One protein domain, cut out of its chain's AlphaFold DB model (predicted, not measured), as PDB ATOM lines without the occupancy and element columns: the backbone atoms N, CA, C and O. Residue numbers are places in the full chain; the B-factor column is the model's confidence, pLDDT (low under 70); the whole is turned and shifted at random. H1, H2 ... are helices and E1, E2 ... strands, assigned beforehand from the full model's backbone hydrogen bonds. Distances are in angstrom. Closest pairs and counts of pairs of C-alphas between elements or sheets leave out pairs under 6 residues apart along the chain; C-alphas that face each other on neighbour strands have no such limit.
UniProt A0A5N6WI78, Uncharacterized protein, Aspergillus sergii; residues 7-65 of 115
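AT A GLANCE: This is residues 7 to 65 of the 115 residues of an uncharacterized protein of Aspergillus sergii (UniProt A0A5N6WI78). With little regular structure, the model is a two-stranded hairpin, E1 and E2, with the short helix H1 near E1 and a long loop, residues 17 to 40, leading away to the small helix H2. Residues 15 to 21 and 33 to 41 stick out. The printed part has 59 residues, 23 in named elements, ordered H1, H2, E1, E2; the class is mixed. It is loose, radius of gyration of the C-alphas 13.5 A, spanning 36 by 24 by 17 A.

IN THESE COORDINATES: H1, residues 10 to 16, begins at C-alpha 10 (0.756, -40.342, -11.249). H2 is residues 41 to 45. E1, residues 49 to 54, is 14.9 A long; E2, residues 60 to 64, is 13.1 A long and ends at C-alpha 64 (-5.564, -53.456, -11.096).

HOW THE PARTS SIT: E1 and E2 form an antiparallel hairpin, with N 63 and O 50 2.8 A apart. The closest C-alphas of H1 and E1, Met 10 and His 51, are 6.9 A apart. H2 is apart from H1 and E2. In H1 every O i to N i+4 pair is within hydrogen-bond range; in H2 0 of 1, but 2 of 2 O i to N i+3 pairs.

THE WHOLE: The farthest C-alphas, Pro 30 and His 56, are 36.7 A apart. The printed part has no cut; the link H1 to H2 is long. Residues 19 to 39 and residue 43 have pLDDT under 70.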
ATOM      1  N   MET A   7      -3.601 -43.817  -2.375       93.00
ATOM      2  CA  MET A   7      -3.592 -42.542  -3.082       93.00
ATOM      3  C   MET A   7      -3.075 -42.762  -4.496       93.00
ATOM      4  O   MET A   7      -2.063 -43.434  -4.681       93.00
ATOM      5  N   VAL A   8      -3.758 -42.194  -5.483       90.31
ATOM      6  CA  VAL A   8      -3.343 -42.240  -6.884       90.31
ATOM      7  C   VAL A   8      -2.837 -40.855  -7.263       90.31
ATOM      8  O   VAL A   8      -3.628 -39.930  -7.403       90.31
ATOM      9  N   ASP A   9      -1.522 -40.728  -7.410       89.31
ATOM     10  CA  ASP A   9      -0.850 -39.518  -7.884       89.31
ATOM     11  C   ASP A   9       0.230 -39.932  -8.890       89.31
ATOM     12  O   ASP A   9       1.335 -40.346  -8.528       89.31
ATOM     13  N   MET A  10      -0.134 -39.903 -10.173       84.44
ATOM     14  CA  MET A  10       0.756 -40.342 -11.249       84.44
ATOM     15  C   MET A  10       1.880 -39.341 -11.516       84.44
ATOM     16  O   MET A  10       2.962 -39.764 -11.919       84.44
ATOM     17  N   GLN A  11       1.657 -38.049 -11.255       85.44
ATOM     18  CA  GLN A  11       2.685 -37.023 -11.406       85.44
ATOM     19  C   GLN A  11       3.784 -37.233 -10.363       85.44
ATOM     20  O   GLN A  11       4.960 -37.337 -10.712       85.44
ATOM     21  N   MET A  12       3.402 -37.377  -9.092       88.38
ATOM     22  CA  MET A  12       4.350 -37.663  -8.019       88.38
ATOM     23  C   MET A  12       5.057 -39.001  -8.250       88.38
ATOM     24  O   MET A  12       6.270 -39.092  -8.068       88.38
ATOM     25  N   TYR A  13       4.329 -40.031  -8.697       87.88
ATOM     26  CA  TYR A  13       4.930 -41.321  -9.033       87.88
ATOM     27  C   TYR A  13       6.024 -41.195 -10.100       87.88
ATOM     28  O   TYR A  13       7.082 -41.797  -9.943       87.88
ATOM     29  N   GLN A  14       5.794 -40.416 -11.158       85.31
ATOM     30  CA  GLN A  14       6.780 -40.194 -12.220       85.31
ATOM     31  C   GLN A  14       8.002 -39.419 -11.718       85.31
ATOM     32  O   GLN A  14       9.129 -39.796 -12.020       85.31
ATOM     33  N   GLN A  15       7.793 -38.372 -10.914       86.81
ATOM     34  CA  GLN A  15       8.878 -37.542 -10.375       86.81
ATOM     35  C   GLN A  15       9.860 -38.319  -9.497       86.81
ATOM     36  O   GLN A  15      11.045 -38.005  -9.477       86.81
ATOM     37  N   ILE A  16       9.379 -39.314  -8.754       86.75
ATOM     38  CA  ILE A  16      10.219 -40.111  -7.847       86.75
ATOM     39  C   ILE A  16      10.739 -41.402  -8.500       86.75
ATOM     40  O   ILE A  16      11.628 -42.045  -7.949       86.75
ATOM     41  N   HIS A  17      10.197 -41.787  -9.658       84.88
ATOM     42  CA  HIS A  17      10.609 -42.966 -10.420       84.88
ATOM     43  C   HIS A  17      11.097 -42.573 -11.823       84.88
ATOM     44  O   HIS A  17      10.696 -43.186 -12.809       84.88
ATOM     45  N   VAL A  18      11.966 -41.561 -11.907       70.25
ATOM     46  CA  VAL A  18      12.484 -41.000 -13.173       70.25
ATOM     47  C   VAL A  18      13.191 -42.054 -14.039       70.25
ATOM     48  O   VAL A  18      13.082 -42.012 -15.260       70.25
ATOM     49  N   ASP A  19      13.841 -43.042 -13.416       68.25
ATOM     50  CA  ASP A  19      14.535 -44.133 -14.121       68.25
ATOM     51  C   ASP A  19      13.595 -45.251 -14.600       68.25
ATOM     52  O   ASP A  19      13.950 -46.051 -15.470       68.25
ATOM     53  N   ASN A  20      12.373 -45.316 -14.062       62.44
ATOM     54  CA  ASN A  20      11.357 -46.226 -14.569       62.44
ATOM     55  C   ASN A  20      10.694 -45.549 -15.761       62.44
ATOM     56  O   ASN A  20       9.679 -44.870 -15.606       62.44
ATOM     57  N   ASN A  21      11.257 -45.764 -16.953       59.62
ATOM     58  CA  ASN A  21      10.558 -45.460 -18.196       59.62
ATOM     59  C   ASN A  21       9.131 -46.014 -18.072       59.62
ATOM     60  O   ASN A  21       8.973 -47.240 -17.962       59.62
ATOM     61  N   PRO A  22       8.087 -45.161 -18.037       58.28
ATOM     62  CA  PRO A  22       6.731 -45.672 -18.031       58.28
ATOM     63  C   PRO A  22       6.590 -46.558 -19.270       58.28
ATOM     64  O   PRO A  22       7.194 -46.244 -20.302       58.28
ATOM     65  N   PRO A  23       5.853 -47.680 -19.198       56.78
ATOM     66  CA  PRO A  23       5.624 -48.493 -20.378       56.78
ATOM     67  C   PRO A  23       5.084 -47.569 -21.467       56.78
ATOM     68  O   PRO A  23       3.999 -47.001 -21.323       56.78
ATOM     69  N   VAL A  24       5.888 -47.361 -22.516       54.53
ATOM     70  CA  VAL A  24       5.504 -46.531 -23.654       54.53
ATOM     71  C   VAL A  24       4.185 -47.097 -24.144       54.53
ATOM     72  O   VAL A  24       4.106 -48.283 -24.486       54.53
ATOM     73  N   ARG A  25       3.130 -46.277 -24.127       58.91
ATOM     74  CA  ARG A  25       1.842 -46.673 -24.689       58.91
ATOM     75  C   ARG A  25       2.070 -46.912 -26.179       58.91
ATOM     76  O   ARG A  25       2.116 -45.972 -26.958       58.91
ATOM     77  N   LYS A  26       2.251 -48.177 -26.576       55.19
ATOM     78  CA  LYS A  26       2.399 -48.563 -27.992       55.19
ATOM     79  C   LYS A  26       1.143 -48.247 -28.809       55.19
ATOM     80  O   LYS A  26       1.210 -48.186 -30.029       55.19
ATOM     81  N   TYR A  27       0.025 -48.032 -28.120       53.62
ATOM     82  CA  TYR A  27      -1.258 -47.646 -28.678       53.62
ATOM     83  C   TYR A  27      -1.787 -46.461 -27.864       53.62
ATOM     84  O   TYR A  27      -2.101 -46.598 -26.683       53.62
ATOM     85  N   GLY A  28      -1.813 -45.286 -28.483       53.66
ATOM     86  CA  GLY A  28      -2.304 -44.042 -27.904       53.66
ATOM     87  C   GLY A  28      -2.322 -42.980 -28.994       53.66
ATOM     88  O   GLY A  28      -1.266 -42.587 -29.480       53.66
ATOM     89  N   GLY A  29      -3.519 -42.594 -29.435       54.69
ATOM     90  CA  GLY A  29      -3.707 -41.406 -30.269       54.69
ATOM     91  C   GLY A  29      -3.410 -40.122 -29.479       54.69
ATOM     92  O   GLY A  29      -3.029 -40.218 -28.310       54.69
ATOM     93  N   PRO A  30      -3.562 -38.934 -30.093       55.34
ATOM     94  CA  PRO A  30      -3.348 -37.654 -29.415       55.34
ATOM     95  C   PRO A  30      -4.106 -37.582 -28.082       55.34
ATOM     96  O   PRO A  30      -5.180 -38.174 -27.955       55.34
ATOM     97  N   ASP A  31      -3.531 -36.875 -27.103       57.47
ATOM     98  CA  ASP A  31      -4.136 -36.671 -25.783       57.47
ATOM     99  C   ASP A  31      -5.564 -36.145 -25.947       57.47
ATOM    100  O   ASP A  31      -5.797 -35.053 -26.467       57.47
ATOM    101  N   VAL A  32      -6.531 -36.959 -25.534       55.06
ATOM    102  CA  VAL A  32      -7.950 -36.633 -25.647       55.06
ATOM    103  C   VAL A  32      -8.300 -35.777 -24.441       55.06
ATOM    104  O   VAL A  32      -8.328 -36.254 -23.308       55.06
ATOM    105  N   THR A  33      -8.514 -34.491 -24.682       55.44
ATOM    106  CA  THR A  33      -8.891 -33.497 -23.667       55.44
ATOM    107  C   THR A  33     -10.398 -33.456 -23.406       55.44
ATOM    108  O   THR A  33     -10.849 -32.750 -22.504       55.44
ATOM    109  N   GLU A  34     -11.187 -34.215 -24.166       57.94
ATOM    110  CA  GLU A  34     -12.646 -34.254 -24.065       57.94
ATOM    111  C   GLU A  34     -13.132 -35.365 -23.126       57.94
ATOM    112  O   GLU A  34     -12.485 -36.397 -22.958       57.94
ATOM    113  N   ALA A  35     -14.292 -35.155 -22.496       57.84
ATOM    114  CA  ALA A  35     -14.904 -36.120 -21.588       57.84
ATOM    115  C   ALA A  35     -15.334 -37.384 -22.350       57.84
ATOM    116  O   ALA A  35     -16.364 -37.427 -23.020       57.84
ATOM    117  N   ILE A  36     -14.522 -38.425 -22.229       60.59
ATOM    118  CA  ILE A  36     -14.669 -39.682 -22.955       60.59
ATOM    119  C   ILE A  36     -15.846 -40.466 -22.377       60.59
ATOM    120  O   ILE A  36     -15.885 -40.776 -21.183       60.59
ATOM    121  N   SER A  37     -16.815 -40.800 -23.229       63.53
ATOM    122  CA  SER A  37     -17.952 -41.627 -22.829       63.53
ATOM    123  C   SER A  37     -17.478 -43.015 -22.391       63.53
ATOM    124  O   SER A  37     -16.567 -43.594 -22.978       63.53
ATOM    125  N   ARG A  38     -18.126 -43.606 -21.379       60.44
ATOM    126  CA  ARG A  38     -17.787 -44.948 -20.860       60.44
ATOM    127  C   ARG A  38     -17.823 -46.044 -21.942       60.44
ATOM    128  O   ARG A  38     -17.137 -47.047 -21.790       60.44
ATOM    129  N   ASN A  39     -18.595 -45.841 -23.013       65.69
ATOM    130  CA  ASN A  39     -18.714 -46.767 -24.147       65.69
ATOM    131  C   ASN A  39     -17.850 -46.378 -25.358       65.69
ATOM    132  O   ASN A  39     -17.956 -47.002 -26.412       65.69
ATOM    133  N   ASP A  40     -17.032 -45.335 -25.240       70.94
ATOM    134  CA  ASP A  40     -16.120 -44.919 -26.297       70.94
ATOM    135  C   ASP A  40     -15.027 -45.988 -26.485       70.94
ATOM    136  O   ASP A  40     -14.487 -46.478 -25.481       70.94
ATOM    137  N   PRO A  41     -14.656 -46.362 -27.723       70.06
ATOM    138  CA  PRO A  41     -13.513 -47.239 -27.979       70.06
ATOM    139  C   PRO A  41     -12.210 -46.764 -27.314       70.06
ATOM    140  O   PRO A  41     -11.354 -47.593 -27.012       70.06
ATOM    141  N   PHE A  42     -12.060 -45.471 -27.012       70.31
ATOM    142  CA  PHE A  42     -10.917 -44.958 -26.261       70.31
ATOM    143  C   PHE A  42     -10.820 -45.525 -24.839       70.31
ATOM    144  O   PHE A  42      -9.717 -45.701 -24.325       70.31
ATOM    145  N   SER A  43     -11.939 -45.881 -24.202       67.31
ATOM    146  CA  SER A  43     -11.917 -46.525 -22.880       67.31
ATOM    147  C   SER A  43     -11.095 -47.826 -22.871       67.31
ATOM    148  O   SER A  43     -10.478 -48.153 -21.858       67.31
ATOM    149  N   LEU A  44     -11.003 -48.520 -24.015       70.12
ATOM    150  CA  LEU A  44     -10.185 -49.724 -24.208       70.12
ATOM    151  C   LEU A  44      -8.681 -49.423 -24.319       70.12
ATOM    152  O   LEU A  44      -7.863 -50.327 -24.160       70.12
ATOM    153  N   LEU A  45      -8.309 -48.168 -24.593       74.31
ATOM    154  CA  LEU A  45      -6.922 -47.693 -24.658       74.31
ATOM    155  C   LEU A  45      -6.406 -47.204 -23.296       74.31
ATOM    156  O   LEU A  45      -5.228 -46.853 -23.164       74.31
ATOM    157  N   LEU A  46      -7.269 -47.162 -22.275       76.12
ATOM    158  CA  LEU A  46      -6.863 -46.800 -20.925       76.12
ATOM    159  C   LEU A  46      -6.011 -47.913 -20.291       76.12
ATOM    160  O   LEU A  46      -6.249 -49.100 -20.528       76.12
ATOM    161  N   PRO A  47      -5.024 -47.567 -19.446       77.50
ATOM    162  CA  PRO A  47      -4.227 -48.564 -18.746       77.50
ATOM    163  C   PRO A  47      -5.102 -49.444 -17.847       77.50
ATOM    164  O   PRO A  47      -5.851 -48.942 -17.013       77.50
ATOM    165  N   ALA A  48      -4.931 -50.763 -17.941       83.31
ATOM    166  CA  ALA A  48      -5.599 -51.723 -17.054       83.31
ATOM    167  C   ALA A  48      -5.065 -51.690 -15.605       83.31
ATOM    168  O   ALA A  48      -5.614 -52.334 -14.703       83.31
ATOM    169  N   THR A  49      -3.972 -50.962 -15.374       87.94
ATOM    170  CA  THR A  49      -3.308 -50.834 -14.079       87.94
ATOM    171  C   THR A  49      -2.884 -49.402 -13.807       87.94
ATOM    172  O   THR A  49      -2.500 -48.682 -14.727       87.94
ATOM    173  N   ILE A  50      -2.861 -49.028 -12.531       88.44
ATOM    174  CA  ILE A  50      -2.395 -47.722 -12.067       88.44
ATOM    175  C   ILE A  50      -1.483 -47.877 -10.854       88.44
ATOM    176  O   ILE A  50      -1.622 -48.835 -10.094       88.44
ATOM    177  N   HIS A  51      -0.549 -46.954 -10.654       90.81
ATOM    178  CA  HIS A  51       0.274 -46.954  -9.449       90.81
ATOM    179  C   HIS A  51      -0.440 -46.217  -8.320       90.81
ATOM    180  O   HIS A  51      -0.915 -45.097  -8.492       90.81
ATOM    181  N   GLY A  52      -0.519 -46.864  -7.158       92.25
ATOM    182  CA  GLY A  52      -1.101 -46.287  -5.957       92.25
ATOM    183  C   GLY A  52      -0.162 -46.397  -4.765       92.25
ATOM    184  O   GLY A  52       0.508 -47.413  -4.574       92.25
ATOM    185  N   PHE A  53      -0.137 -45.353  -3.948       93.75
ATOM    186  CA  PHE A  53       0.609 -45.302  -2.700       93.75
ATOM    187  C   PHE A  53      -0.263 -45.785  -1.540       93.75
ATOM    188  O   PHE A  53      -1.298 -45.188  -1.241       93.75
ATOM    189  N   GLY A  54       0.122 -46.887  -0.896       94.00
ATOM    190  CA  GLY A  54      -0.625 -47.482   0.207       94.00
ATOM    191  C   GLY A  54      -0.416 -46.725   1.515       94.00
ATOM    192  O   GLY A  54       0.698 -46.659   2.025       94.00
ATOM    193  N   PHE A  55      -1.486 -46.215   2.130       91.69
ATOM    194  CA  PHE A  55      -1.363 -45.526   3.427       91.69
ATOM    195  C   PHE A  55      -1.032 -46.467   4.590       91.69
ATOM    196  O   PHE A  55      -0.486 -46.037   5.603       91.69
ATOM    197  N   HIS A  56      -1.361 -47.749   4.445       92.81
ATOM    198  CA  HIS A  56      -1.153 -48.767   5.471       92.81
ATOM    199  C   HIS A  56       0.312 -49.210   5.588       92.81
ATOM    200  O   HIS A  56       0.768 -49.515   6.684       92.81
ATOM    201  N   ASP A  57       1.046 -49.246   4.474       93.62
ATOM    202  CA  ASP A  57       2.415 -49.762   4.406       93.62
ATOM    203  C   ASP A  57       3.427 -48.758   3.835       93.62
ATOM    204  O   ASP A  57       4.622 -49.055   3.821       93.62
ATOM    205  N   LYS A  58       2.966 -47.574   3.412       92.88
ATOM    206  CA  LYS A  58       3.760 -46.490   2.813       92.88
ATOM    207  C   LYS A  58       4.549 -46.938   1.579       92.88
ATOM    208  O   LYS A  58       5.682 -46.506   1.376       92.88
ATOM    209  N   LYS A  59       3.971 -47.825   0.763       92.38
ATOM    210  CA  LYS A  59       4.617 -48.366  -0.443       92.38
ATOM    211  C   LYS A  59       3.815 -48.067  -1.699       92.38
ATOM    212  O   LYS A  59       2.585 -48.097  -1.690       92.38
ATOM    213  N   TRP A  60       4.527 -47.841  -2.801       92.00
ATOM    214  CA  TRP A  60       3.940 -47.812  -4.136       92.00
ATOM    215  C   TRP A  60       3.647 -49.231  -4.613       92.00
ATOM    216  O   TRP A  60       4.474 -50.132  -4.468       92.00
ATOM    217  N   ARG A  61       2.453 -49.441  -5.165       90.94
ATOM    218  CA  ARG A  61       2.007 -50.730  -5.698       90.94
ATOM    219  C   ARG A  61       1.278 -50.528  -7.015       90.94
ATOM    220  O   ARG A  61       0.577 -49.536  -7.198       90.94
ATOM    221  N   THR A  62       1.420 -51.490  -7.916       90.62
ATOM    222  CA  THR A  62       0.597 -51.571  -9.124       90.62
ATOM    223  C   THR A  62      -0.764 -52.139  -8.747       90.62
ATOM    224  O   THR A  62      -0.866 -53.257  -8.243       90.62
ATOM    225  N   LEU A  63      -1.809 -51.353  -8.968       89.31
ATOM    226  CA  LEU A  63      -3.195 -51.690  -8.683       89.31
ATOM    227  C   LEU A  63      -3.898 -52.051  -9.988       89.31
ATOM    228  O   LEU A  63      -3.747 -51.354 -10.990       89.31
ATOM    229  N   SER A  64      -4.685 -53.126  -9.974       88.06
ATOM    230  CA  SER A  64      -5.564 -53.456 -11.096       88.06
ATOM    231  C   SER A  64      -6.788 -52.545 -11.066       88.06
ATOM    232  O   SER A  64      -7.491 -52.475 -10.056       88.06
ATOM    233  N   VAL A  65      -7.047 -51.859 -12.177       82.38
ATOM    234  CA  VAL A  65      -8.223 -51.002 -12.345       82.38
ATOM    235  C   VAL A  65      -9.378 -51.881 -12.818       82.38
ATOM    236  O   VAL A  65      -9.735 -51.913 -13.992       82.38
TER     237      VAL A  65